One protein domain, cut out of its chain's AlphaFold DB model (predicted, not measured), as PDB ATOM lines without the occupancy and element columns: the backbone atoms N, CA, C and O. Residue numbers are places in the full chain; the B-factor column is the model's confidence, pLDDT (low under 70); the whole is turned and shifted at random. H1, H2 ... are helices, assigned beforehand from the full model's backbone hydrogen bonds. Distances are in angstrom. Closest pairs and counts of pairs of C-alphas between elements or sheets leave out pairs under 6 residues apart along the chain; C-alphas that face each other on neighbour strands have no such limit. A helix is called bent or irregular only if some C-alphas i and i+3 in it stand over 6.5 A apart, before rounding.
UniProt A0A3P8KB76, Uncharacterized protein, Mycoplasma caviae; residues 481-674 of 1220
ATOM      1  N   GLY A 481      -1.853 -14.109 -22.778       88.62
ATOM      2  CA  GLY A 481      -2.594 -13.130 -21.973       88.62
ATOM      3  C   GLY A 481      -3.989 -12.820 -22.529       88.62
ATOM      4  O   GLY A 481      -4.954 -12.695 -21.772       88.62
ATOM      5  N   LEU A 482      -4.129 -12.762 -23.856       88.44
ATOM      6  CA  LEU A 482      -5.415 -12.593 -24.531       88.44
ATOM      7  C   LEU A 482      -6.364 -13.757 -24.219       88.44
ATOM      8  O   LEU A 482      -7.550 -13.528 -23.976       88.44
ATOM      9  N   ASP A 483      -5.860 -14.990 -24.196       89.06
ATOM     10  CA  ASP A 483      -6.661 -16.166 -23.858       89.06
ATOM     11  C   ASP A 483      -7.119 -16.159 -22.393       89.06
ATOM     12  O   ASP A 483      -8.263 -16.522 -22.113       89.06
ATOM     13  N   ARG A 484      -6.293 -15.668 -21.458       91.56
ATOM     14  CA  ARG A 484      -6.695 -15.487 -20.047       91.56
ATOM     15  C   ARG A 484      -7.819 -14.465 -19.895       91.56
ATOM     16  O   ARG A 484      -8.819 -14.721 -19.225       91.56
ATOM     17  N   VAL A 485      -7.705 -13.333 -20.584       91.69
ATOM     18  CA  VAL A 485      -8.743 -12.297 -20.586       91.69
ATOM     19  C   VAL A 485     -10.038 -12.801 -21.248       91.69
ATOM     20  O   VAL A 485     -11.138 -12.503 -20.774       91.69
ATOM     21  N   LYS A 486      -9.938 -13.621 -22.304       90.81
ATOM     22  CA  LYS A 486     -11.099 -14.312 -22.891       90.81
ATOM     23  C   LYS A 486     -11.725 -15.320 -21.928       90.81
ATOM     24  O   LYS A 486     -12.946 -15.400 -21.902       90.81
ATOM     25  N   ALA A 487     -10.937 -16.028 -21.117       92.06
ATOM     26  CA  ALA A 487     -11.456 -16.971 -20.123       92.06
ATOM     27  C   ALA A 487     -12.387 -16.287 -19.107       92.06
ATOM     28  O   ALA A 487     -13.474 -16.797 -18.833       92.06
ATOM     29  N   PHE A 488     -12.017 -15.096 -18.615       94.38
ATOM     30  CA  PHE A 488     -12.914 -14.259 -17.810       94.38
ATOM     31  C   PHE A 488     -14.212 -13.943 -18.564       94.38
ATOM     32  O   PHE A 488     -15.306 -14.165 -18.045       94.38
ATOM     33  N   LYS A 489     -14.094 -13.446 -19.804       92.94
ATOM     34  CA  LYS A 489     -15.245 -13.047 -20.624       92.94
ATOM     35  C   LYS A 489     -16.191 -14.219 -20.900       92.94
ATOM     36  O   LYS A 489     -17.402 -14.045 -20.817       92.94
ATOM     37  N   GLU A 490     -15.668 -15.392 -21.240       93.06
ATOM     38  CA  GLU A 490     -16.459 -16.604 -21.480       93.06
ATOM     39  C   GLU A 490     -17.192 -17.047 -20.211       93.06
ATOM     40  O   GLU A 490     -18.406 -17.256 -20.247       93.06
ATOM     41  N   ALA A 491     -16.487 -17.115 -19.076       92.12
ATOM     42  CA  ALA A 491     -17.085 -17.482 -17.797       92.12
ATOM     43  C   ALA A 491     -18.185 -16.490 -17.373       92.12
ATOM     44  O   ALA A 491     -19.264 -16.915 -16.953       92.12
ATOM     45  N   TYR A 492     -17.955 -15.186 -17.559       93.62
ATOM     46  CA  TYR A 492     -18.959 -14.155 -17.307       93.62
ATOM     47  C   TYR A 492     -20.159 -14.278 -18.253       93.62
ATOM     48  O   TYR A 492     -21.296 -14.327 -17.790       93.62
ATOM     49  N   ASN A 493     -19.936 -14.392 -19.566       90.56
ATOM     50  CA  ASN A 493     -21.004 -14.473 -20.568       90.56
ATOM     51  C   ASN A 493     -21.948 -15.656 -20.336       90.56
ATOM     52  O   ASN A 493     -23.158 -15.504 -20.505       90.56
ATOM     53  N   ASN A 494     -21.426 -16.793 -19.869       91.25
ATOM     54  CA  ASN A 494     -22.237 -17.956 -19.502       91.25
ATOM     55  C   ASN A 494     -23.233 -17.667 -18.364       91.25
ATOM     56  O   ASN A 494     -24.243 -18.359 -18.239       91.25
ATOM     57  N   LYS A 495     -22.962 -16.657 -17.530       90.94
ATOM     58  CA  LYS A 495     -23.787 -16.270 -16.374       90.94
ATOM     59  C   LYS A 495     -24.423 -14.886 -16.510       90.94
ATOM     60  O   LYS A 495     -25.291 -14.539 -15.711       90.94
ATOM     61  N   LYS A 496     -24.048 -14.116 -17.532       90.88
ATOM     62  CA  LYS A 496     -24.382 -12.698 -17.709       90.88
ATOM     63  C   LYS A 496     -25.871 -12.409 -17.579       90.88
ATOM     64  O   LYS A 496     -26.260 -11.602 -16.746       90.88
ATOM     65  N   HIS A 497     -26.720 -13.142 -18.302       88.62
ATOM     66  CA  HIS A 497     -28.173 -12.949 -18.219       88.62
ATOM     67  C   HIS A 497     -28.721 -13.162 -16.797       88.62
ATOM     68  O   HIS A 497     -29.660 -12.484 -16.386       88.62
ATOM     69  N   LYS A 498     -28.160 -14.107 -16.034       88.69
ATOM     70  CA  LYS A 498     -28.593 -14.377 -14.659       88.69
ATOM     71  C   LYS A 498     -28.105 -13.287 -13.700       88.69
ATOM     72  O   LYS A 498     -28.888 -12.829 -12.875       88.69
ATOM     73  N   LEU A 499     -26.853 -12.849 -13.837       90.12
ATOM     74  CA  LEU A 499     -26.243 -11.819 -12.989       90.12
ATOM     75  C   LEU A 499     -26.831 -10.423 -13.248       90.12
ATOM     76  O   LEU A 499     -27.175  -9.731 -12.294       90.12
ATOM     77  N   ASP A 500     -27.028 -10.035 -14.510       85.81
ATOM     78  CA  ASP A 500     -27.589  -8.726 -14.886       85.81
ATOM     79  C   ASP A 500     -29.038  -8.541 -14.405       85.81
ATOM     80  O   ASP A 500     -29.473  -7.429 -14.094       85.81
ATOM     81  N   ASN A 501     -29.792  -9.640 -14.324       86.69
ATOM     82  CA  ASN A 501     -31.183  -9.633 -13.879       86.69
ATOM     83  C   ASN A 501     -31.345  -9.835 -12.365       86.69
ATOM     84  O   ASN A 501     -32.458  -9.689 -11.850       86.69
ATOM     85  N   PHE A 502     -30.273 -10.149 -11.633       90.44
ATOM     86  CA  PHE A 502     -30.338 -10.329 -10.188       90.44
ATOM     87  C   PHE A 502     -30.421  -8.968  -9.482       90.44
ATOM     88  O   PHE A 502     -29.481  -8.183  -9.534       90.44
ATOM     89  N   LYS A 503     -31.559  -8.674  -8.834       85.81
ATOM     90  CA  LYS A 503     -31.828  -7.368  -8.188       85.81
ATOM     91  C   LYS A 503     -32.240  -7.459  -6.716       85.81
ATOM     92  O   LYS A 503     -32.625  -6.452  -6.118       85.81
ATOM     93  N   LEU A 504     -32.200  -8.650  -6.119       87.62
ATOM     94  CA  LEU A 504     -32.599  -8.829  -4.723       87.62
ATOM     95  C   LEU A 504     -31.659  -8.061  -3.791       87.62
ATOM     96  O   LEU A 504     -30.450  -8.015  -4.004       87.62
ATOM     97  N   PHE A 505     -32.242  -7.417  -2.781       87.94
ATOM     98  CA  PHE A 505     -31.537  -6.567  -1.815       87.94
ATOM     99  C   PHE A 505     -30.646  -5.475  -2.431       87.94
ATOM    100  O   PHE A 505     -29.743  -5.006  -1.758       87.94
ATOM    101  N   ASN A 506     -30.899  -5.028  -3.668       87.00
ATOM    102  CA  ASN A 506     -30.039  -4.096  -4.418       87.00
ATOM    103  C   ASN A 506     -28.647  -4.646  -4.768       87.00
ATOM    104  O   ASN A 506     -27.740  -3.863  -5.057       87.00
ATOM    105  N   PHE A 507     -28.463  -5.968  -4.774       89.50
ATOM    106  CA  PHE A 507     -27.255  -6.556  -5.346       89.50
ATOM    107  C   PHE A 507     -27.137  -6.118  -6.807       89.50
ATOM    108  O   PHE A 507     -28.116  -6.141  -7.553       89.50
ATOM    109  N   SER A 508     -25.944  -5.678  -7.202       89.44
ATOM    110  CA  SER A 508     -25.666  -5.260  -8.571       89.44
ATOM    111  C   SER A 508     -24.315  -5.784  -9.024       89.44
ATOM    112  O   SER A 508     -23.325  -5.706  -8.297       89.44
ATOM    113  N   PHE A 509     -24.283  -6.291 -10.252       92.12
ATOM    114  CA  PHE A 509     -23.078  -6.795 -10.904       92.12
ATOM    115  C   PHE A 509     -22.687  -5.936 -12.118       92.12
ATOM    116  O   PHE A 509     -21.931  -6.373 -12.980       92.12
ATOM    117  N   SER A 510     -23.158  -4.681 -12.185       89.81
ATOM    118  CA  SER A 510     -22.892  -3.759 -13.304       89.81
ATOM    119  C   SER A 510     -21.401  -3.513 -13.561       89.81
ATOM    120  O   SER A 510     -21.001  -3.312 -14.707       89.81
ATOM    121  N   LYS A 511     -20.559  -3.609 -12.524       91.50
ATOM    122  CA  LYS A 511     -19.096  -3.543 -12.642       91.50
ATOM    123  C   LYS A 511     -18.504  -4.644 -13.523       91.50
ATOM    124  O   LYS A 511     -17.479  -4.409 -14.156       91.50
ATOM    125  N   PHE A 512     -19.157  -5.801 -13.643       93.00
ATOM    126  CA  PHE A 512     -18.726  -6.850 -14.571       93.00
ATOM    127  C   PHE A 512     -18.959  -6.442 -16.028       93.00
ATOM    128  O   PHE A 512     -18.096  -6.697 -16.862       93.00
ATOM    129  N   ASN A 513     -20.045  -5.720 -16.328       88.50
ATOM    130  CA  ASN A 513     -20.285  -5.159 -17.664       88.50
ATOM    131  C   ASN A 513     -19.276  -4.062 -18.029       88.50
ATOM    132  O   ASN A 513     -18.792  -4.027 -19.159       88.50
ATOM    133  N   GLU A 514     -18.936  -3.182 -17.081       89.81
ATOM    134  CA  GLU A 514     -17.880  -2.178 -17.281       89.81
ATOM    135  C   GLU A 514     -16.534  -2.855 -17.590       89.81
ATOM    136  O   GLU A 514     -15.857  -2.485 -18.551       89.81
ATOM    137  N   GLN A 515     -16.174  -3.890 -16.823       92.88
ATOM    138  CA  GLN A 515     -14.939  -4.643 -17.036       92.88
ATOM    139  C   GLN A 515     -14.954  -5.412 -18.367       92.88
ATOM    140  O   GLN A 515     -13.961  -5.406 -19.091       92.88
ATOM    141  N   GLU A 516     -16.082  -6.013 -18.756       92.06
ATOM    142  CA  GLU A 516     -16.237  -6.659 -20.064       92.06
ATOM    143  C   GLU A 516     -16.044  -5.664 -21.222       92.06
ATOM    144  O   GLU A 516     -15.428  -6.000 -22.233       92.06
ATOM    145  N   ALA A 517     -16.523  -4.423 -21.089       89.69
ATOM    146  CA  ALA A 517     -16.315  -3.386 -22.098       89.69
ATOM    147  C   ALA A 517     -14.825  -3.039 -22.270       89.69
ATOM    148  O   ALA A 517     -14.359  -2.892 -23.404       89.69
ATOM    149  N   LEU A 518     -14.062  -2.977 -21.171       90.25
ATOM    150  CA  LEU A 518     -12.605  -2.796 -21.209       90.25
ATOM    151  C   LEU A 518     -11.912  -3.977 -21.900       90.25
ATOM    152  O   LEU A 518     -11.069  -3.772 -22.775       90.25
ATOM    153  N   VAL A 519     -12.323  -5.205 -21.573       89.94
ATOM    154  CA  VAL A 519     -11.844  -6.427 -22.230       89.94
ATOM    155  C   VAL A 519     -12.137  -6.408 -23.735       89.94
ATOM    156  O   VAL A 519     -11.250  -6.674 -24.543       89.94
ATOM    157  N   ASN A 520     -13.356  -6.045 -24.138       88.50
ATOM    158  CA  ASN A 520     -13.755  -5.971 -25.543       88.50
ATOM    159  C   ASN A 520     -12.967  -4.907 -26.322       88.50
ATOM    160  O   ASN A 520     -12.575  -5.158 -27.462       88.50
ATOM    161  N   ASN A 521     -12.699  -3.752 -25.707       87.38
ATOM    162  CA  ASN A 521     -11.847  -2.714 -26.286       87.38
ATOM    163  C   ASN A 521     -10.407  -3.219 -26.471       87.38
ATOM    164  O   ASN A 521      -9.816  -3.039 -27.529       87.38
ATOM    165  N   LEU A 522      -9.846  -3.925 -25.486       85.56
ATOM    166  CA  LEU A 522      -8.507  -4.491 -25.633       85.56
ATOM    167  C   LEU A 522      -8.444  -5.557 -26.743       85.56
ATOM    168  O   LEU A 522      -7.527  -5.526 -27.564       85.56
ATOM    169  N   ILE A 523      -9.437  -6.448 -26.830       84.31
ATOM    170  CA  ILE A 523      -9.505  -7.476 -27.883       84.31
ATOM    171  C   ILE A 523      -9.568  -6.833 -29.282       84.31
ATOM    172  O   ILE A 523      -8.914  -7.318 -30.207       84.31
ATOM    173  N   SER A 524     -10.311  -5.734 -29.456       83.44
ATOM    174  CA  SER A 524     -10.478  -5.085 -30.765       83.44
ATOM    175  C   SER A 524      -9.220  -4.370 -31.273       83.44
ATOM    176  O   SER A 524      -9.091  -4.164 -32.480       83.44
ATOM    177  N   LYS A 525      -8.254  -4.045 -30.396       79.00
ATOM    178  CA  LYS A 525      -6.992  -3.386 -30.783       79.00
ATOM    179  C   LYS A 525      -6.081  -4.252 -31.666       79.00
ATOM    180  O   LYS A 525      -5.201  -3.685 -32.316       79.00
ATOM    181  N   ASN A 526      -6.279  -5.577 -31.691       74.56
ATOM    182  CA  ASN A 526      -5.537  -6.559 -32.499       74.56
ATOM    183  C   ASN A 526      -4.000  -6.378 -32.474       74.56
ATOM    184  O   ASN A 526      -3.334  -6.414 -33.509       74.56
ATOM    185  N   ILE A 527      -3.435  -6.163 -31.278       79.44
ATOM    186  CA  ILE A 527      -2.009  -5.836 -31.089       79.44
ATOM    187  C   ILE A 527      -1.090  -6.935 -31.647       79.44
ATOM    188  O   ILE A 527      -0.061  -6.618 -32.229       79.44
ATOM    189  N   HIS A 528      -1.488  -8.213 -31.577       81.19
ATOM    190  CA  HIS A 528      -0.747  -9.320 -32.196       81.19
ATOM    191  C   HIS A 528      -0.445  -9.074 -33.685       81.19
ATOM    192  O   HIS A 528       0.702  -9.209 -34.113       81.19
ATOM    193  N   SER A 529      -1.460  -8.696 -34.474       80.38
ATOM    194  CA  SER A 529      -1.283  -8.421 -35.910       80.38
ATOM    195  C   SER A 529      -0.356  -7.231 -36.120       80.38
ATOM    196  O   SER A 529       0.550  -7.302 -36.944       80.38
ATOM    197  N   LYS A 530      -0.515  -6.178 -35.308       80.94
ATOM    198  CA  LYS A 530       0.294  -4.958 -35.398       80.94
ATOM    199  C   LYS A 530       1.776  -5.217 -35.108       80.94
ATOM    200  O   LYS A 530       2.606  -4.966 -35.978       80.94
ATOM    201  N   ILE A 531       2.102  -5.883 -33.990       82.81
ATOM    202  CA  ILE A 531       3.481  -6.300 -33.654       82.81
ATOM    203  C   ILE A 531       4.097  -7.134 -34.795       82.81
ATOM    204  O   ILE A 531       5.286  -7.015 -35.106       82.81
ATOM    205  N   ASN A 532       3.302  -7.981 -35.457       79.44
ATOM    206  CA  ASN A 532       3.786  -8.828 -36.545       79.44
ATOM    207  C   ASN A 532       3.964  -8.084 -37.891       79.44
ATOM    208  O   ASN A 532       4.827  -8.456 -38.701       79.44
ATOM    209  N   GLU A 533       3.171  -7.040 -38.134       78.94
ATOM    210  CA  GLU A 533       3.161  -6.219 -39.353       78.94
ATOM    211  C   GLU A 533       4.192  -5.085 -39.352       78.94
ATOM    212  O   GLU A 533       4.596  -4.659 -40.439       78.94
ATOM    213  N   ASN A 534       4.636  -4.633 -38.175       74.75
ATOM    214  CA  ASN A 534       5.472  -3.442 -38.040       74.75
ATOM    215  C   ASN A 534       6.758  -3.495 -38.871       74.75
ATOM    216  O   ASN A 534       7.530  -4.462 -38.832       74.75
ATOM    217  N   LYS A 535       6.949  -2.412 -39.631       70.50
ATOM    218  CA  LYS A 535       8.125  -2.152 -40.471       70.50
ATOM    219  C   LYS A 535       9.110  -1.187 -39.813       70.50
ATOM    220  O   LYS A 535      10.279  -1.178 -40.182       70.50
ATOM    221  N   ASP A 536       8.623  -0.418 -38.842       81.69
ATOM    222  CA  ASP A 536       9.355   0.598 -38.096       81.69
ATOM    223  C   ASP A 536       9.543   0.171 -36.629       81.69
ATOM    224  O   ASP A 536       8.696  -0.517 -36.046       81.69
ATOM    225  N   LEU A 537      10.683   0.546 -36.045       87.31
ATOM    226  CA  LEU A 537      11.073   0.172 -34.684       87.31
ATOM    227  C   LEU A 537      10.275   0.897 -33.601       87.31
ATOM    228  O   LEU A 537       9.975   0.306 -32.566       87.31
ATOM    229  N   LYS A 538       9.925   2.159 -33.831       83.44
ATOM    230  CA  LYS A 538       9.167   2.962 -32.879       83.44
ATOM    231  C   LYS A 538       7.737   2.448 -32.759       83.44
ATOM    232  O   LYS A 538       7.279   2.216 -31.644       83.44
ATOM    233  N   ASP A 539       7.081   2.189 -33.890       84.06
ATOM    234  CA  ASP A 539       5.731   1.608 -33.906       84.06
ATOM    235  C   ASP A 539       5.723   0.220 -33.237       84.06
ATOM    236  O   ASP A 539       4.835  -0.098 -32.445       84.06
ATOM    237  N   LEU A 540       6.771  -0.584 -33.472       88.69
ATOM    238  CA  LEU A 540       6.965  -1.859 -32.781       88.69
ATOM    239  C   LEU A 540       7.058  -1.699 -31.262       88.69
ATOM    240  O   LEU A 540       6.415  -2.459 -30.540       88.69
ATOM    241  N   PHE A 541       7.846  -0.746 -30.773       87.94
ATOM    242  CA  PHE A 541       7.987  -0.502 -29.339       87.94
ATOM    243  C   PHE A 541       6.695   0.022 -28.705       87.94
ATOM    244  O   PHE A 541       6.320  -0.449 -27.628       87.94
ATOM    245  N   ASP A 542       5.966   0.909 -29.381       83.12
ATOM    246  CA  ASP A 542       4.664   1.389 -28.914       83.12
ATOM    247  C   ASP A 542       3.647   0.232 -28.812       83.12
ATOM    248  O   ASP A 542       2.977   0.076 -27.782       83.12
ATOM    249  N   ASP A 543       3.588  -0.657 -29.805       86.00
ATOM    250  CA  ASP A 543       2.706  -1.828 -29.760       86.00
ATOM    251  C   ASP A 543       3.133  -2.859 -28.702       86.00
ATOM    252  O   ASP A 543       2.283  -3.382 -27.978       86.00
ATOM    253  N   ILE A 544       4.436  -3.124 -28.546       88.56
ATOM    254  CA  ILE A 544       4.956  -4.010 -27.488       88.56
ATOM    255  C   ILE A 544       4.641  -3.436 -26.101       88.56
ATOM    256  O   ILE A 544       4.253  -4.184 -25.206       88.56
ATOM    257  N   SER A 545       4.729  -2.116 -25.914       83.62
ATOM    258  CA  SER A 545       4.405  -1.470 -24.633       83.62
ATOM    259  C   SER A 545       2.946  -1.684 -24.204       83.62
ATOM    260  O   SER A 545       2.648  -1.717 -23.007       83.62
ATOM    261  N   SER A 546       2.050  -1.945 -25.165       78.56
ATOM    262  CA  SER A 546       0.640  -2.258 -24.911       78.56
ATOM    263  C   SER A 546       0.423  -3.619 -24.223       78.56
ATOM    264  O   SER A 546      -0.681  -3.884 -23.746       78.56
ATOM    265  N   LEU A 547       1.449  -4.478 -24.094       84.25
ATOM    266  CA  LEU A 547       1.381  -5.660 -23.214       84.25
ATOM    267  C   LEU A 547       1.102  -5.277 -21.754       84.25
ATOM    268  O   LEU A 547       0.436  -6.035 -21.051       84.25
ATOM    269  N   ASN A 548       1.552  -4.102 -21.304       82.06
ATOM    270  CA  ASN A 548       1.285  -3.630 -19.945       82.06
ATOM    271  C   ASN A 548      -0.218  -3.414 -19.702       82.06
ATOM    272  O   ASN A 548      -0.723  -3.794 -18.644       82.06
ATOM    273  N   ASP A 549      -0.946  -2.882 -20.690       81.38
ATOM    274  CA  ASP A 549      -2.406  -2.724 -20.619       81.38
ATOM    275  C   ASP A 549      -3.101  -4.088 -20.495       81.38
ATOM    276  O   ASP A 549      -4.045  -4.243 -19.717       81.38
ATOM    277  N   LEU A 550      -2.624  -5.097 -21.234       87.50
ATOM    278  CA  LEU A 550      -3.159  -6.461 -21.180       87.50
ATOM    279  C   LEU A 550      -2.957  -7.092 -19.797       87.50
ATOM    280  O   LEU A 550      -3.906  -7.638 -19.233       87.50
ATOM    281  N   VAL A 551      -1.751  -6.981 -19.232       86.31
ATOM    282  CA  VAL A 551      -1.438  -7.475 -17.879       86.31
ATOM    283  C   VAL A 551      -2.297  -6.772 -16.823       86.31
ATOM    284  O   VAL A 551      -2.831  -7.423 -15.918       86.31
ATOM    285  N   ALA A 552      -2.477  -5.455 -16.949       85.69
ATOM    286  CA  ALA A 552      -3.305  -4.676 -16.036       85.69
ATOM    287  C   ALA A 552      -4.779  -5.108 -16.086       85.69
ATOM    288  O   ALA A 552      -5.397  -5.294 -15.036       85.69
ATOM    289  N   ILE A 553      -5.340  -5.321 -17.284       89.62
ATOM    290  CA  ILE A 553      -6.730  -5.771 -17.448       89.62
ATOM    291  C   ILE A 553      -6.930  -7.197 -16.916       89.62
ATOM    292  O   ILE A 553      -7.902  -7.420 -16.195       89.62
ATOM    293  N   ASP A 554      -6.022  -8.138 -17.203       89.94
ATOM    294  CA  ASP A 554      -6.087  -9.511 -16.668       89.94
ATOM    295  C   ASP A 554      -6.104  -9.514 -15.133       89.94
ATOM    296  O   ASP A 554      -6.977 -10.118 -14.509       89.94
ATOM    297  N   THR A 555      -5.199  -8.747 -14.518       86.56
ATOM    298  CA  THR A 555      -5.127  -8.603 -13.055       86.56
ATOM    299  C   THR A 555      -6.406  -7.980 -12.488       86.56
ATOM    300  O   THR A 555      -6.916  -8.409 -11.448       86.56
ATOM    301  N   ASN A 556      -6.961  -6.979 -13.177       91.19
ATOM    302  CA  ASN A 556      -8.165  -6.293 -12.723       91.19
ATOM    303  C   ASN A 556      -9.423  -7.174 -12.809       91.19
ATOM    304  O   ASN A 556     -10.340  -6.968 -12.018       91.19
ATOM    305  N   ASN A 557      -9.471  -8.176 -13.697       92.69
ATOM    306  CA  ASN A 557     -10.617  -9.089 -13.812       92.69
ATOM    307  C   ASN A 557     -10.930  -9.793 -12.480       92.69
ATOM    308  O   ASN A 557     -12.070  -9.759 -12.016       92.69
ATOM    309  N   LEU A 558      -9.920 -10.389 -11.830       92.38
ATOM    310  CA  LEU A 558     -10.103 -11.052 -10.532       92.38
ATOM    311  C   LEU A 558     -10.447 -10.051  -9.429       92.38
ATOM    312  O   LEU A 558     -11.326 -10.309  -8.608       92.38
ATOM    313  N   LYS A 559      -9.784  -8.893  -9.430       92.25
ATOM    314  CA  LYS A 559     -10.035  -7.841  -8.444       92.25
ATOM    315  C   LYS A 559     -11.486  -7.357  -8.495       92.25
ATOM    316  O   LYS A 559     -12.142  -7.296  -7.463       92.25
ATOM    317  N   VAL A 560     -12.012  -7.076  -9.687       93.75
ATOM    318  CA  VAL A 560     -13.398  -6.624  -9.863       93.75
ATOM    319  C   VAL A 560     -14.394  -7.679  -9.369       93.75
ATOM    320  O   VAL A 560     -15.374  -7.308  -8.721       93.75
ATOM    321  N   ILE A 561     -14.145  -8.973  -9.619       93.81
ATOM    322  CA  ILE A 561     -14.962 -10.079  -9.084       93.81
ATOM    323  C   ILE A 561     -15.009 -10.034  -7.553       93.81
ATOM    324  O   ILE A 561     -16.101 -10.020  -6.972       93.81
ATOM    325  N   LYS A 562     -13.837  -9.967  -6.913       93.62
ATOM    326  CA  LYS A 562     -13.697  -9.927  -5.453       93.62
ATOM    327  C   LYS A 562     -14.388  -8.706  -4.849       93.62
ATOM    328  O   LYS A 562     -15.263  -8.864  -3.996       93.62
ATOM    329  N   ASP A 563     -14.065  -7.518  -5.355       91.88
ATOM    330  CA  ASP A 563     -14.559  -6.238  -4.840       91.88
ATOM    331  C   ASP A 563     -16.079  -6.101  -5.013       91.88
ATOM    332  O   ASP A 563     -16.774  -5.620  -4.117       91.88
ATOM    333  N   THR A 564     -16.628  -6.526  -6.157       92.19
ATOM    334  CA  THR A 564     -18.076  -6.439  -6.424       92.19
ATOM    335  C   THR A 564     -18.860  -7.383  -5.516       92.19
ATOM    336  O   THR A 564     -19.892  -6.999  -4.965       92.19
ATOM    337  N   THR A 565     -18.362  -8.607  -5.321       91.19
ATOM    338  CA  THR A 565     -19.010  -9.599  -4.452       91.19
ATOM    339  C   THR A 565     -18.984  -9.145  -2.993       91.19
ATOM    340  O   THR A 565     -20.029  -9.124  -2.343       91.19
ATOM    341  N   GLN A 566     -17.826  -8.678  -2.514       91.00
ATOM    342  CA  GLN A 566     -17.664  -8.172  -1.152       91.00
ATOM    343  C   GLN A 566     -18.562  -6.955  -0.888       91.00
ATOM    344  O   GLN A 566     -19.305  -6.935   0.091       91.00
ATOM    345  N   ASN A 567     -18.577  -5.974  -1.798       88.81
ATOM    346  CA  ASN A 567     -19.403  -4.773  -1.645       88.81
ATOM    347  C   ASN A 567     -20.903  -5.079  -1.583       88.81
ATOM    348  O   ASN A 567     -21.624  -4.431  -0.821       88.81
ATOM    349  N   ASN A 568     -21.383  -6.045  -2.374       90.00
ATOM    350  CA  ASN A 568     -22.774  -6.484  -2.302       90.00
ATOM    351  C   ASN A 568     -23.094  -7.090  -0.924       90.00
ATOM    352  O   ASN A 568     -24.132  -6.783  -0.339       90.00
ATOM    353  N   ILE A 569     -22.194  -7.891  -0.357       88.44
ATOM    354  CA  ILE A 569     -22.405  -8.493   0.964       88.44
ATOM    355  C   ILE A 569     -22.348  -7.435   2.074       88.44
ATOM    356  O   ILE A 569     -23.264  -7.372   2.891       88.44
ATOM    357  N   ASP A 570     -21.346  -6.561   2.087       84.00
ATOM    358  CA  ASP A 570     -21.156  -5.611   3.189       84.00
ATOM    359  C   ASP A 570     -22.242  -4.530   3.233       84.00
ATOM    360  O   ASP A 570     -22.817  -4.244   4.288       84.00
ATOM    361  N   ASN A 571     -22.556  -3.938   2.078       78.81
ATOM    362  CA  ASN A 571     -23.408  -2.751   2.023       78.81
ATOM    363  C   ASN A 571     -24.892  -3.085   1.843       78.81
ATOM    364  O   ASN A 571     -25.758  -2.394   2.384       78.81
ATOM    365  N   ASN A 572     -25.203  -4.143   1.092       81.56
ATOM    366  CA  ASN A 572     -26.569  -4.392   0.637       81.56
ATOM    367  C   ASN A 572     -27.284  -5.478   1.457       81.56
ATOM    368  O   ASN A 572     -28.489  -5.370   1.693       81.56
ATOM    369  N   PHE A 573     -26.557  -6.472   1.982       80.81
ATOM    370  CA  PHE A 573     -27.138  -7.582   2.751       80.81
ATOM    371  C   PHE A 573     -27.887  -7.107   4.008       80.81
ATOM    372  O   PHE A 573     -29.078  -7.373   4.178       80.81
ATOM    373  N   THR A 574     -27.220  -6.337   4.873       74.25
ATOM    374  CA  THR A 574     -27.800  -5.856   6.143       74.25
ATOM    375  C   THR A 574     -28.958  -4.881   5.911       74.25
ATOM    376  O   THR A 574     -29.933  -4.864   6.664       74.25
ATOM    377  N   ALA A 575     -28.879  -4.070   4.854       73.81
ATOM    378  CA  ALA A 575     -29.945  -3.150   4.476       73.81
ATOM    379  C   ALA A 575     -31.184  -3.894   3.944       73.81
ATOM    380  O   ALA A 575     -32.305  -3.559   4.335       73.81
ATOM    381  N   GLY A 576     -30.991  -4.925   3.114       77.06
ATOM    382  CA  GLY A 576     -32.063  -5.742   2.539       77.06
ATOM    383  C   GLY A 576     -32.893  -6.511   3.572       77.06
ATOM    384  O   GLY A 576     -34.090  -6.728   3.374       77.06
ATOM    385  N   LEU A 577     -32.285  -6.844   4.712       82.69
ATOM    386  CA  LEU A 577     -32.916  -7.568   5.818       82.69
ATOM    387  C   LEU A 577     -33.790  -6.709   6.737       82.69
ATOM    388  O   LEU A 577     -34.524  -7.252   7.565       82.69
ATOM    389  N   LYS A 578     -33.765  -5.378   6.602       81.88
ATOM    390  CA  LYS A 578     -34.622  -4.512   7.417       81.88
ATOM    391  C   LYS A 578     -36.096  -4.733   7.065       81.88
ATOM    392  O   LYS A 578     -36.520  -4.606   5.909       81.88
ATOM    393  N   ILE A 579     -36.885  -5.018   8.097       80.19
ATOM    394  CA  ILE A 579     -38.346  -5.054   8.051       80.19
ATOM    395  C   ILE A 579     -38.851  -3.888   8.892       80.19
ATOM    396  O   ILE A 579     -38.465  -3.729  10.046       80.19
ATOM    397  N   LYS A 580     -39.692  -3.051   8.286       71.75
ATOM    398  CA  LYS A 580     -40.491  -2.051   8.991       71.75
ATOM    399  C   LYS A 580     -41.943  -2.487   8.872       71.75
ATOM    400  O   LYS A 580     -42.422  -2.634   7.749       71.75
ATOM    401  N   ASP A 581     -42.603  -2.677  10.005       72.81
ATOM    402  CA  ASP A 581     -44.044  -2.900  10.074       72.81
ATOM    403  C   ASP A 581     -44.698  -1.680  10.729       72.81
ATOM    404  O   ASP A 581     -44.161  -1.117  11.682       72.81
ATOM    405  N   ALA A 582     -45.809  -1.212  10.163       65.69
ATOM    406  CA  ALA A 582     -46.478   0.006  10.610       65.69
ATOM    407  C   ALA A 582     -47.511  -0.245  11.719       65.69
ATOM    408  O   ALA A 582     -47.948   0.708  12.360       65.69
ATOM    409  N   LYS A 583     -47.940  -1.499  11.913       73.00
ATOM    410  CA  LYS A 583     -49.058  -1.851  12.797       73.00
ATOM    411  C   LYS A 583     -48.601  -2.361  14.157       73.00
ATOM    412  O   LYS A 583     -49.335  -2.216  15.130       73.00
ATOM    413  N   ILE A 584     -47.414  -2.961  14.236       79.75
ATOM    414  CA  ILE A 584     -46.921  -3.571  15.469       79.75
ATOM    415  C   ILE A 584     -45.391  -3.485  15.567       79.75
ATOM    416  O   ILE A 584     -44.683  -3.653  14.581       79.75
ATOM    417  N   ASP A 585     -44.877  -3.212  16.766       79.12
ATOM    418  CA  ASP A 585     -43.446  -3.098  17.086       79.12
ATOM    419  C   ASP A 585     -42.995  -4.152  18.118       79.12
ATOM    420  O   ASP A 585     -43.813  -4.886  18.673       79.12
ATOM    421  N   GLY A 586     -41.686  -4.248  18.380       76.88
ATOM    422  CA  GLY A 586     -41.123  -5.140  19.408       76.88
ATOM    423  C   GLY A 586     -40.863  -6.588  18.969       76.88
ATOM    424  O   GLY A 586     -40.588  -7.428  19.820       76.88
ATOM    425  N   PHE A 587     -40.934  -6.884  17.666       86.19
ATOM    426  CA  PHE A 587     -40.495  -8.162  17.101       86.19
ATOM    427  C   PHE A 587     -38.969  -8.200  16.919       86.19
ATOM    428  O   PHE A 587     -38.325  -7.168  16.708       86.19
ATOM    429  N   LYS A 588     -38.387  -9.402  16.987       85.25
ATOM    430  CA  LYS A 588     -36.944  -9.618  16.840       85.25
ATOM    431  C   LYS A 588     -36.471  -9.265  15.416       85.25
ATOM    432  O   LYS A 588     -37.154  -9.601  14.448       85.25
ATOM    433  N   PRO A 589     -35.312  -8.611  15.227       86.56
ATOM    434  CA  PRO A 589     -34.764  -8.392  13.890       86.56
ATOM    435  C   PRO A 589     -34.529  -9.712  13.137       86.56
ATOM    436  O   PRO A 589     -33.957 -10.648  13.688       86.56
ATOM    437  N   LEU A 590     -34.887  -9.765  11.846       86.69
ATOM    438  CA  LEU A 590     -34.743 -10.966  11.002       86.69
ATOM    439  C   LEU A 590     -33.312 -11.537  10.992       86.69
ATOM    440  O   LEU A 590     -33.130 -12.743  10.847       86.69
ATOM    441  N   ILE A 591     -32.296 -10.685  11.156       85.69
ATOM    442  CA  ILE A 591     -30.884 -11.092  11.167       85.69
ATOM    443  C   ILE A 591     -30.480 -11.900  12.410       85.69
ATOM    444  O   ILE A 591     -29.453 -12.567  12.391       85.69
ATOM    445  N   GLU A 592     -31.288 -11.864  13.473       84.81
ATOM    446  CA  GLU A 592     -31.049 -12.575  14.737       84.81
ATOM    447  C   GLU A 592     -31.776 -13.930  14.817       84.81
ATOM    448  O   GLU A 592     -31.793 -14.562  15.881       84.81
ATOM    449  N   LEU A 593     -32.420 -14.354  13.726       87.94
ATOM    450  CA  LEU A 593     -33.065 -15.662  13.609       87.94
ATOM    451  C   LEU A 593     -32.053 -16.709  13.139       87.94
ATOM    452  O   LEU A 593     -31.176 -16.417  12.324       87.94
ATOM    453  N   GLU A 594     -32.189 -17.935  13.635       87.25
ATOM    454  CA  GLU A 594     -31.236 -19.026  13.403       87.25
ATOM    455  C   GLU A 594     -31.125 -19.381  11.911       87.25
ATOM    456  O   GLU A 594     -30.020 -19.468  11.374       87.25
ATOM    457  N   ASP A 595     -32.260 -19.431  11.204       85.31
ATOM    458  CA  ASP A 595     -32.309 -19.686   9.758       85.31
ATOM    459  C   ASP A 595     -31.543 -18.616   8.953       85.31
ATOM    460  O   ASP A 595     -30.829 -18.927   7.997       85.31
ATOM    461  N   THR A 596     -31.648 -17.341   9.354       87.81
ATOM    462  CA  THR A 596     -30.917 -16.237   8.711       87.81
ATOM    463  C   THR A 596     -29.418 -16.344   8.963       87.81
ATOM    464  O   THR A 596     -28.623 -16.103   8.051       87.81
ATOM    465  N   ILE A 597     -29.019 -16.710  10.186       87.12
ATOM    466  CA  ILE A 597     -27.614 -16.904  10.562       87.12
ATOM    467  C   ILE A 597     -26.996 -18.037   9.734       87.12
ATOM    468  O   ILE A 597     -25.885 -17.885   9.223       87.12
ATOM    469  N   ASP A 598     -27.711 -19.143   9.547       87.12
ATOM    470  CA  ASP A 598     -27.228 -20.279   8.760       87.12
ATOM    471  C   ASP A 598     -27.127 -19.966   7.263       87.12
ATOM    472  O   ASP A 598     -26.133 -20.325   6.622       87.12
ATOM    473  N   ILE A 599     -28.099 -19.239   6.697       89.25
ATOM    474  CA  ILE A 599     -28.001 -18.738   5.318       89.25
ATOM    475  C   ILE A 599     -26.808 -17.778   5.183       89.25
ATOM    476  O   ILE A 599     -26.033 -17.889   4.230       89.25
ATOM    477  N   LYS A 600     -26.604 -16.877   6.156       88.12
ATOM    478  CA  LYS A 600     -25.471 -15.943   6.170       88.12
ATOM    479  C   LYS A 600     -24.128 -16.676   6.225       88.12
ATOM    480  O   LYS A 600     -23.254 -16.354   5.431       88.12
ATOM    481  N   LYS A 601     -23.974 -17.708   7.064       87.88
ATOM    482  CA  LYS A 601     -22.750 -18.534   7.102       87.88
ATOM    483  C   LYS A 601     -22.423 -19.160   5.746       87.88
ATOM    484  O   LYS A 601     -21.257 -19.199   5.362       87.88
ATOM    485  N   LYS A 602     -23.430 -19.647   5.011       90.50
ATOM    486  CA  LYS A 602     -23.235 -20.214   3.664       90.50
ATOM    487  C   LYS A 602     -22.782 -19.149   2.661       90.50
ATOM    488  O   LYS A 602     -21.862 -19.409   1.889       90.50
ATOM    489  N   ILE A 603     -23.384 -17.957   2.708       91.38
ATOM    490  CA  ILE A 603     -22.970 -16.805   1.889       91.38
ATOM    491  C   ILE A 603     -21.527 -16.404   2.217       91.38
ATOM    492  O   ILE A 603     -20.703 -16.312   1.310       91.38
ATOM    493  N   ASP A 604     -21.205 -16.231   3.499       88.31
ATOM    494  CA  ASP A 604     -19.880 -15.807   3.959       88.31
ATOM    495  C   ASP A 604     -18.806 -16.861   3.617       88.31
ATOM    496  O   ASP A 604     -17.708 -16.506   3.190       88.31
ATOM    497  N   SER A 605     -19.126 -18.158   3.710       91.31
ATOM    498  CA  SER A 605     -18.234 -19.255   3.301       91.31
ATOM    499  C   SER A 605     -17.922 -19.223   1.802       91.31
ATOM    500  O   SER A 605     -16.758 -19.324   1.416       91.31
ATOM    501  N   LYS A 606     -18.935 -19.036   0.947       92.94
ATOM    502  CA  LYS A 606     -18.739 -18.947  -0.509       92.94
ATOM    503  C   LYS A 606     -18.020 -17.668  -0.919       92.94
ATOM    504  O   LYS A 606     -17.185 -17.700  -1.817       92.94
ATOM    505  N   ASN A 607     -18.291 -16.561  -0.234       92.62
ATOM    506  CA  ASN A 607     -17.548 -15.327  -0.438       92.62
ATOM    507  C   ASN A 607     -16.082 -15.479  -0.017       92.62
ATOM    508  O   ASN A 607     -15.206 -15.047  -0.752       92.62
ATOM    509  N   SER A 608     -15.797 -16.156   1.099       90.12
ATOM    510  CA  SER A 608     -14.417 -16.416   1.538       90.12
ATOM    511  C   SER A 608     -13.628 -17.201   0.485       90.12
ATOM    512  O   SER A 608     -12.521 -16.796   0.149       90.12
ATOM    513  N   LEU A 609     -14.234 -18.224  -0.134       91.12
ATOM    514  CA  LEU A 609     -13.627 -18.940  -1.268       91.12
ATOM    515  C   LEU A 609     -13.282 -17.995  -2.430       91.12
ATOM    516  O   LEU A 609     -12.189 -18.066  -2.979       91.12
ATOM    517  N   ILE A 610     -14.181 -17.066  -2.775       93.19
ATOM    518  CA  ILE A 610     -13.917 -16.047  -3.804       93.19
ATOM    519  C   ILE A 610     -12.751 -15.131  -3.399       93.19
ATOM    520  O   ILE A 610     -11.930 -14.786  -4.248       93.19
ATOM    521  N   GLN A 611     -12.666 -14.723  -2.127       91.94
ATOM    522  CA  GLN A 611     -11.627 -13.807  -1.645       91.94
ATOM    523  C   GLN A 611     -10.242 -14.465  -1.526       91.94
ATOM    524  O   GLN A 611      -9.237 -13.793  -1.768       91.94
ATOM    525  N   GLU A 612     -10.171 -15.756  -1.198       90.38
ATOM    526  CA  GLU A 612      -8.918 -16.515  -1.048       90.38
ATOM    527  C   GLU A 612      -8.307 -16.953  -2.388       90.38
ATOM    528  O   GLU A 612      -7.091 -17.129  -2.484       90.38
ATOM    529  N   GLU A 613      -9.123 -17.071  -3.437       88.56
ATOM    530  CA  GLU A 613      -8.686 -17.535  -4.754       88.56
ATOM    531  C   GLU A 613      -7.638 -16.601  -5.380       88.56
ATOM    532  O   GLU A 613      -7.803 -15.378  -5.407       88.56
ATOM    533  N   ASN A 614      -6.571 -17.161  -5.948       85.25
ATOM    534  CA  ASN A 614      -5.552 -16.398  -6.667       85.25
ATOM    535  C   ASN A 614      -5.463 -16.870  -8.114       85.25
ATOM    536  O   ASN A 614      -5.567 -18.057  -8.403       85.25
ATOM    537  N   LEU A 615      -5.240 -15.932  -9.033       81.88
ATOM    538  CA  LEU A 615      -4.948 -16.286 -10.415       81.88
ATOM    539  C   LEU A 615      -3.520 -16.809 -10.519       81.88
ATOM    540  O   LEU A 615      -2.577 -16.170 -10.054       81.88
ATOM    541  N   GLU A 616      -3.378 -17.933 -11.210       82.50
ATOM    542  CA  GLU A 616      -2.084 -18.490 -11.574       82.50
ATOM    543  C   GLU A 616      -1.205 -17.456 -12.286       82.50
ATOM    544  O   GLU A 616      -1.690 -16.672 -13.117       82.50
ATOM    545  N   GLN A 617       0.100 -17.493 -12.007       83.12
ATOM    546  CA  GLN A 617       1.075 -16.659 -12.708       83.12
ATOM    547  C   GLN A 617       1.076 -16.967 -14.211       83.12
ATOM    548  O   GLN A 617       0.659 -18.040 -14.656       83.12
ATOM    549  N   TRP A 618       1.534 -16.011 -15.018       85.81
ATOM    550  CA  TRP A 618       1.614 -16.210 -16.459       85.81
ATOM    551  C   TRP A 618       2.668 -17.273 -16.774       85.81
ATOM    552  O   TRP A 618       3.860 -17.056 -16.575       85.81
ATOM    553  N   SER A 619       2.221 -18.435 -17.245       77.75
ATOM    554  CA  SER A 619       3.098 -19.531 -17.654       77.75
ATOM    555  C   SER A 619       2.494 -20.272 -18.841       77.75
ATOM    556  O   SER A 619       1.276 -20.432 -18.947       77.75
ATOM    557  N   SER A 620       3.348 -20.715 -19.762       66.00
ATOM    558  CA  SER A 620       2.925 -21.483 -20.930       66.00
ATOM    559  C   SER A 620       2.341 -22.827 -20.478       66.00
ATOM    560  O   SER A 620       3.086 -23.713 -20.067       66.00
ATOM    561  N   GLY A 621       1.013 -22.975 -20.551       74.31
ATOM    562  CA  GLY A 621       0.321 -24.257 -20.353       74.31
ATOM    563  C   GLY A 621      -0.727 -24.318 -19.236       74.31
ATOM    564  O   GLY A 621      -1.435 -25.313 -19.152       74.31
ATOM    565  N   ASN A 622      -0.901 -23.280 -18.413       87.62
ATOM    566  CA  ASN A 622      -1.898 -23.281 -17.322       87.62
ATOM    567  C   ASN A 622      -3.240 -22.604 -17.691       87.62
ATOM    568  O   ASN A 622      -4.038 -22.284 -16.808       87.62
ATOM    569  N   ILE A 623      -3.499 -22.349 -18.979       90.94
ATOM    570  CA  ILE A 623      -4.709 -21.632 -19.418       90.94
ATOM    571  C   ILE A 623      -5.999 -22.362 -19.014       90.94
ATOM    572  O   ILE A 623      -6.985 -21.719 -18.655       90.94
ATOM    573  N   ASP A 624      -5.987 -23.695 -19.013       89.56
ATOM    574  CA  ASP A 624      -7.140 -24.494 -18.594       89.56
ATOM    575  C   ASP A 624      -7.413 -24.352 -17.091       89.56
ATOM    576  O   ASP A 624      -8.573 -24.266 -16.682       89.56
ATOM    577  N   THR A 625      -6.363 -24.208 -16.274       88.81
ATOM    578  CA  THR A 625      -6.488 -23.869 -14.850       88.81
ATOM    579  C   THR A 625      -7.132 -22.495 -14.679       88.81
ATOM    580  O   THR A 625      -8.109 -22.372 -13.951       88.81
ATOM    581  N   VAL A 626      -6.678 -21.477 -15.424       91.50
ATOM    582  CA  VAL A 626      -7.257 -20.118 -15.382       91.50
ATOM    583  C   VAL A 626      -8.745 -20.121 -15.758       91.50
ATOM    584  O   VAL A 626      -9.562 -19.497 -15.076       91.50
ATOM    585  N   LYS A 627      -9.123 -20.856 -16.814       92.06
ATOM    586  CA  LYS A 627     -10.530 -21.051 -17.210       92.06
ATOM    587  C   LYS A 627     -11.347 -21.708 -16.096       92.06
ATOM    588  O   LYS A 627     -12.472 -21.276 -15.821       92.06
ATOM    589  N   SER A 628     -10.786 -22.727 -15.446       90.31
ATOM    590  CA  SER A 628     -11.420 -23.420 -14.322       90.31
ATOM    591  C   SER A 628     -11.618 -22.498 -13.112       90.31
ATOM    592  O   SER A 628     -12.719 -22.456 -12.555       90.31
ATOM    593  N   THR A 629     -10.616 -21.685 -12.765       92.25
ATOM    594  CA  THR A 629     -10.688 -20.699 -11.678       92.25
ATOM    595  C   THR A 629     -11.822 -19.701 -11.907       92.25
ATOM    596  O   THR A 629     -12.708 -19.578 -11.063       92.25
ATOM    597  N   PHE A 630     -11.883 -19.038 -13.072       94.75
ATOM    598  CA  PHE A 630     -12.974 -18.090 -13.351       94.75
ATOM    599  C   PHE A 630     -14.352 -18.761 -13.349       94.75
ATOM    600  O   PHE A 630     -15.309 -18.199 -12.815       94.75
ATOM    601  N   THR A 631     -14.461 -19.978 -13.884       92.31
ATOM    602  CA  THR A 631     -15.714 -20.749 -13.844       92.31
ATOM    603  C   THR A 631     -16.150 -21.030 -12.402       92.31
ATOM    604  O   THR A 631     -17.318 -20.846 -12.059       92.31
ATOM    605  N   THR A 632     -15.212 -21.422 -11.538       91.50
ATOM    606  CA  THR A 632     -15.453 -21.702 -10.113       91.50
ATOM    607  C   THR A 632     -15.888 -20.451  -9.350       91.50
ATOM    608  O   THR A 632     -16.844 -20.503  -8.572       91.50
ATOM    609  N   LEU A 633     -15.255 -19.306  -9.624       94.38
ATOM    610  CA  LEU A 633     -15.618 -18.017  -9.031       94.38
ATOM    611  C   LEU A 633     -17.054 -17.616  -9.382       94.38
ATOM    612  O   LEU A 633     -17.855 -17.337  -8.491       94.38
ATOM    613  N   PHE A 634     -17.421 -17.649 -10.665       94.56
ATOM    614  CA  PHE A 634     -18.779 -17.297 -11.087       94.56
ATOM    615  C   PHE A 634     -19.837 -18.308 -10.615       94.56
ATOM    616  O   PHE A 634     -20.959 -17.905 -10.304       94.56
ATOM    617  N   ASN A 635     -19.499 -19.596 -10.488       91.94
ATOM    618  CA  ASN A 635     -20.386 -20.581  -9.856       91.94
ATOM    619  C   ASN A 635     -20.598 -20.289  -8.360       91.94
ATOM    620  O   ASN A 635     -21.717 -20.405  -7.869       91.94
ATOM    621  N   SER A 636     -19.566 -19.834  -7.648       93.38
ATOM    622  CA  SER A 636     -19.697 -19.436  -6.241       93.38
ATOM    623  C   SER A 636     -20.587 -18.197  -6.072       93.38
ATOM    624  O   SER A 636     -21.392 -18.148  -5.143       93.38
ATOM    625  N   ILE A 637     -20.526 -17.231  -7.000       94.19
ATOM    626  CA  ILE A 637     -21.462 -16.087  -7.036       94.19
ATOM    627  C   ILE A 637     -22.903 -16.566  -7.258       94.19
ATOM    628  O   ILE A 637     -23.831 -16.064  -6.625       94.19
ATOM    629  N   ASP A 638     -23.105 -17.547  -8.137       90.50
ATOM    630  CA  ASP A 638     -24.419 -18.143  -8.376       90.50
ATOM    631  C   ASP A 638     -25.014 -18.779  -7.114       90.50
ATOM    632  O   ASP A 638     -26.200 -18.584  -6.841       90.50
ATOM    633  N   GLU A 639     -24.198 -19.496  -6.341       91.31
ATOM    634  CA  GLU A 639     -24.610 -20.082  -5.063       91.31
ATOM    635  C   GLU A 639     -24.927 -19.002  -4.016       91.31
ATOM    636  O   GLU A 639     -25.923 -19.117  -3.300       91.31
ATOM    637  N   ILE A 640     -24.143 -17.916  -3.954       92.56
ATOM    638  CA  ILE A 640     -24.466 -16.753  -3.109       92.56
ATOM    639  C   ILE A 640     -25.839 -16.186  -3.497       92.56
ATOM    640  O   ILE A 640     -26.690 -15.988  -2.630       92.56
ATOM    641  N   ASN A 641     -26.091 -15.974  -4.790       92.12
ATOM    642  CA  ASN A 641     -27.359 -15.441  -5.293       92.12
ATOM    643  C   ASN A 641     -28.554 -16.368  -5.001       92.12
ATOM    644  O   ASN A 641     -29.657 -15.893  -4.715       92.12
ATOM    645  N   GLU A 642     -28.354 -17.687  -5.024       91.81
ATOM    646  CA  GLU A 642     -29.361 -18.663  -4.598       91.81
ATOM    647  C   GLU A 642     -29.684 -18.517  -3.103       91.81
ATOM    648  O   GLU A 642     -30.851 -18.400  -2.727       91.81
ATOM    649  N   GLN A 643     -28.667 -18.426  -2.244       91.62
ATOM    650  CA  GLN A 643     -28.871 -18.223  -0.806       91.62
ATOM    651  C   GLN A 643     -29.524 -16.870  -0.487       91.62
ATOM    652  O   GLN A 643     -30.404 -16.792   0.372       91.62
ATOM    653  N   VAL A 644     -29.171 -15.811  -1.218       90.69
ATOM    654  CA  VAL A 644     -29.841 -14.503  -1.131       90.69
ATOM    655  C   VAL A 644     -31.317 -14.608  -1.539       90.69
ATOM    656  O   VAL A 644     -32.174 -13.987  -0.909       90.69
ATOM    657  N   SER A 645     -31.639 -15.432  -2.538       89.06
ATOM    658  CA  SER A 645     -33.028 -15.704  -2.934       89.06
ATOM    659  C   SER A 645     -33.803 -16.429  -1.832       89.06
ATOM    660  O   SER A 645     -34.900 -15.999  -1.479       89.06
ATOM    661  N   ASN A 646     -33.206 -17.454  -1.214       88.19
ATOM    662  CA  ASN A 646     -33.796 -18.159  -0.069       88.19
ATOM    663  C   ASN A 646     -34.078 -17.206   1.103       88.19
ATOM    664  O   ASN A 646     -35.134 -17.274   1.732       88.19
ATOM    665  N   LEU A 647     -33.163 -16.270   1.358       88.44
ATOM    666  CA  LEU A 647     -33.316 -15.260   2.399       88.44
ATOM    667  C   LEU A 647     -34.429 -14.252   2.088       88.44
ATOM    668  O   LEU A 647     -35.151 -13.830   2.991       88.44
ATOM    669  N   SER A 648     -34.594 -13.875   0.817       87.81
ATOM    670  CA  SER A 648     -35.713 -13.035   0.382       87.81
ATOM    671  C   SER A 648     -37.055 -13.729   0.612       87.81
ATOM    672  O   SER A 648     -37.988 -13.081   1.080       87.81
ATOM    673  N   SER A 649     -37.152 -15.032   0.341       87.44
ATOM    674  CA  SER A 649     -38.355 -15.816   0.642       87.44
ATOM    675  C   SER A 649     -38.643 -15.849   2.147       87.44
ATOM    676  O   SER A 649     -39.750 -15.519   2.562       87.44
ATOM    677  N   LEU A 650     -37.631 -16.132   2.980       87.81
ATOM    678  CA  LEU A 650     -37.767 -16.124   4.444       87.81
ATOM    679  C   LEU A 650     -38.207 -14.751   4.985       87.81
ATOM    680  O   LEU A 650     -39.008 -14.671   5.915       87.81
ATOM    681  N   ARG A 651     -37.711 -13.659   4.391       88.38
ATOM    682  CA  ARG A 651     -38.104 -12.292   4.755       88.38
ATOM    683  C   ARG A 651     -39.590 -12.035   4.527       88.38
ATOM    684  O   ARG A 651     -40.222 -11.409   5.378       88.38
ATOM    685  N   GLU A 652     -40.134 -12.454   3.388       86.69
ATOM    686  CA  GLU A 652     -41.561 -12.269   3.108       86.69
ATOM    687  C   GLU A 652     -42.424 -13.150   4.023       86.69
ATOM    688  O   GLU A 652     -43.388 -12.653   4.599       86.69
ATOM    689  N   GLU A 653     -42.013 -14.393   4.293       86.62
ATOM    690  CA  GLU A 653     -42.691 -15.260   5.272       86.62
ATOM    691  C   GLU A 653     -42.702 -14.652   6.689       86.62
ATOM    692  O   GLU A 653     -43.723 -14.671   7.378       86.62
ATOM    693  N   TYR A 654     -41.590 -14.052   7.129       89.50
ATOM    694  CA  TYR A 654     -41.520 -13.402   8.441       89.50
ATOM    695  C   TYR A 654     -42.392 -12.137   8.515       89.50
ATOM    696  O   TYR A 654     -43.027 -11.879   9.539       89.50
ATOM    697  N   LYS A 655     -42.503 -11.368   7.421       86.69
ATOM    698  CA  LYS A 655     -43.467 -10.256   7.339       86.69
ATOM    699  C   LYS A 655     -44.912 -10.736   7.417       86.69
ATOM    700  O   LYS A 655     -45.726 -10.084   8.070       86.69
ATOM    701  N   GLU A 656     -45.260 -11.831   6.745       85.50
ATOM    702  CA  GLU A 656     -46.605 -12.407   6.842       85.50
ATOM    703  C   GLU A 656     -46.921 -12.838   8.279       85.50
ATOM    704  O   GLU A 656     -47.999 -12.530   8.790       85.50
ATOM    705  N   PHE A 657     -45.958 -13.461   8.965       89.06
ATOM    706  CA  PHE A 657     -46.059 -13.787  10.389       89.06
ATOM    707  C   PHE A 657     -46.328 -12.540  11.249       89.06
ATOM    708  O   PHE A 657     -47.302 -12.531  12.004       89.06
ATOM    709  N   ILE A 658     -45.539 -11.465  11.098       88.69
ATOM    710  CA  ILE A 658     -45.723 -10.211  11.855       88.69
ATOM    711  C   ILE A 658     -47.129  -9.630  11.626       88.69
ATOM    712  O   ILE A 658     -47.830  -9.303  12.587       88.69
ATOM    713  N   ASN A 659     -47.586  -9.571  10.370       84.38
ATOM    714  CA  ASN A 659     -48.928  -9.089  10.024       84.38
ATOM    715  C   ASN A 659     -50.046  -9.935  10.655       84.38
ATOM    716  O   ASN A 659     -51.085  -9.411  11.077       84.38
ATOM    717  N   LYS A 660     -49.846 -11.254  10.739       85.75
ATOM    718  CA  LYS A 660     -50.822 -12.173  11.330       85.75
ATOM    719  C   LYS A 660     -50.866 -12.056  12.854       85.75
ATOM    720  O   LYS A 660     -51.956 -12.055  13.423       85.75
ATOM    721  N   VAL A 661     -49.720 -11.856  13.509       87.50
ATOM    722  CA  VAL A 661     -49.660 -11.521  14.944       87.50
ATOM    723  C   VAL A 661     -50.380 -10.202  15.228       87.50
ATOM    724  O   VAL A 661     -51.173 -10.152  16.166       87.50
ATOM    725  N   ALA A 662     -50.174  -9.165  14.407       86.12
ATOM    726  CA  ALA A 662     -50.885  -7.892  14.554       86.12
ATOM    727  C   ALA A 662     -52.411  -8.091  14.528       86.12
ATOM    728  O   ALA A 662     -53.110  -7.647  15.435       86.12
ATOM    729  N   THR A 663     -52.906  -8.859  13.552       86.38
ATOM    730  CA  THR A 663     -54.331  -9.218  13.448       86.38
ATOM    731  C   THR A 663     -54.834  -9.960  14.694       86.38
ATOM    732  O   THR A 663     -55.876  -9.608  15.243       86.38
ATOM    733  N   ASN A 664     -54.084 -10.951  15.189       89.00
ATOM    734  CA  ASN A 664     -54.468 -11.715  16.382       89.00
ATOM    735  C   ASN A 664     -54.527 -10.842  17.650       89.00
ATOM    736  O   ASN A 664     -55.392 -11.048  18.501       89.00
ATOM    737  N   ILE A 665     -53.625  -9.867  17.788       89.50
ATOM    738  CA  ILE A 665     -53.624  -8.919  18.911       89.50
ATOM    739  C   ILE A 665     -54.819  -7.962  18.838       89.50
ATOM    740  O   ILE A 665     -55.460  -7.721  19.864       89.50
ATOM    741  N   ASP A 666     -55.154  -7.456  17.649       86.12
ATOM    742  CA  ASP A 666     -56.334  -6.608  17.448       86.12
ATOM    743  C   ASP A 666     -57.635  -7.359  17.781       86.12
ATOM    744  O   ASP A 666     -58.519  -6.819  18.453       86.12
ATOM    745  N   GLU A 667     -57.738  -8.634  17.393       87.38
ATOM    746  CA  GLU A 667     -58.861  -9.494  17.778       87.38
ATOM    747  C   GLU A 667     -58.933  -9.714  19.297       87.38
ATOM    748  O   GLU A 667     -60.003  -9.567  19.893       87.38
ATOM    749  N   LEU A 668     -57.805 -10.012  19.951       89.06
ATOM    750  CA  LEU A 668     -57.747 -10.206  21.403       89.06
ATOM    751  C   LEU A 668     -58.169  -8.939  22.164       89.06
ATOM    752  O   LEU A 668     -58.861  -9.019  23.182       89.06
ATOM    753  N   LYS A 669     -57.790  -7.764  21.648       87.38
ATOM    754  CA  LYS A 669     -58.221  -6.463  22.169       87.38
ATOM    755  C   LYS A 669     -59.731  -6.281  22.040       87.38
ATOM    756  O   LYS A 669     -60.368  -5.883  23.010       87.38
ATOM    757  N   SER A 670     -60.297  -6.622  20.881       85.94
ATOM    758  CA  SER A 670     -61.745  -6.583  20.648       85.94
ATOM    759  C   SER A 670     -62.505  -7.467  21.645       85.94
ATOM    760  O   SER A 670     -63.454  -6.997  22.275       85.94
ATOM    761  N   ILE A 671     -62.032  -8.702  21.875       88.94
ATOM    762  CA  ILE A 671     -62.596  -9.620  22.882       88.94
ATOM    763  C   ILE A 671     -62.558  -8.986  24.272       88.94
ATOM    764  O   ILE A 671     -63.576  -8.969  24.963       88.94
ATOM    765  N   GLY A 672     -61.396  -8.462  24.670       85.50
ATOM    766  CA  GLY A 672     -61.184  -7.902  26.000       85.50
ATOM    767  C   GLY A 672     -62.117  -6.744  26.324       85.50
ATOM    768  O   GLY A 672     -62.527  -6.639  27.465       85.50
ATOM    769  N   THR A 673     -62.485  -5.923  25.336       83.94
ATOM    770  CA  THR A 673     -63.324  -4.724  25.527       83.94
ATOM    771  C   THR A 673     -64.834  -4.953  25.409       83.94
ATOM    772  O   THR A 673     -65.605  -4.000  25.524       83.94
ATOM    773  N   ASN A 674     -65.281  -6.177  25.115       80.44
ATOM    774  CA  ASN A 674     -66.675  -6.449  24.771       80.44
ATOM    775  C   ASN A 674     -67.504  -6.911  25.985       80.44
ATOM    776  O   ASN A 674     -67.097  -7.793  26.738       80.44
TER     777      ASN A 674
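Overview. This is residues 481 to 674 of the 1220 residues of an uncharacterized protein of Mycoplasma caviae (UniProt A0A3P8KB76). Five helices, H1, H2, H5, H6 and H7, lie lengthwise in a slender up-and-down bundle, each running against the one of these before it. The small hairpin of H3 and H4 extends one end, and the long H7 makes the other, where residues 667 to 674 stick out. The printed part has 194 residues with seven named helices, H1 to H7 in chain order, and no named strand: the class is all helix. The whole is a rod spanning 99 by 25 by 22 A, only just loose and close to extended, with a radius of gyration of the C-alphas of 24.4 A.

Arrangement. Start at H1, residues 481 to 500, one of two hubs; it forms a hairpin with H2, residues 510 to 524, touching at C-alphas 489 and 516, the closest, 6.5 A apart, at a tilt of 36 degrees, only just steep. The other hub is H5, residues 547 to 576; it touches residues 481 to 488 of H1, closest at C-alphas 485 and 554, 5.5 A. H5 also touches H2, opposite ways at a shallow tilt of 12 degrees, closest at C-alphas 511 and 564, 6.9 A. Next, H6, residues 594 to 612, forms a hairpin with H5, closest at C-alphas 562 and 611, 5.8 A. H7, residues 623 to 672, forms a hairpin with H6, closest at C-alphas 603 and 640, 5.2 A; its residues 623 to 634 touch H1, closest at C-alphas 487 and 627, 5.1 A. H2 and H7 are apart. H3, residues 527 to 533, and H4, residues 537 to 545, form a hairpin, closest at C-alphas 531 and 540, 5.7 A; H4 and H5 meet only through their link. Every O i to N i+4 pair is within hydrogen-bond range in H2, H3, H4, H6 and H7, against 13 of 16 in H1 and 21 of 26 in H5.

Along the chain. Find C-alpha 481 at (-2.594, -13.130, -21.973), where H1 begins; it is irregular, with C-alphas 494 and 497 7.9 A apart. H5 runs 42.2 A and is only just irregular, with C-alphas 571 and 574 6.8 A apart. H7 runs 73.8 A to C-alpha 672 at (-61.184, -7.902, 26.000).

Size, cuts and confidence. Look to Lys 535 and Asn 674 for the two C-alphas farthest apart, 99.3 A. The printed part has no cut, and the long link is H5 to H6, 17 residues. Residues 582 and 620 have pLDDT under 70.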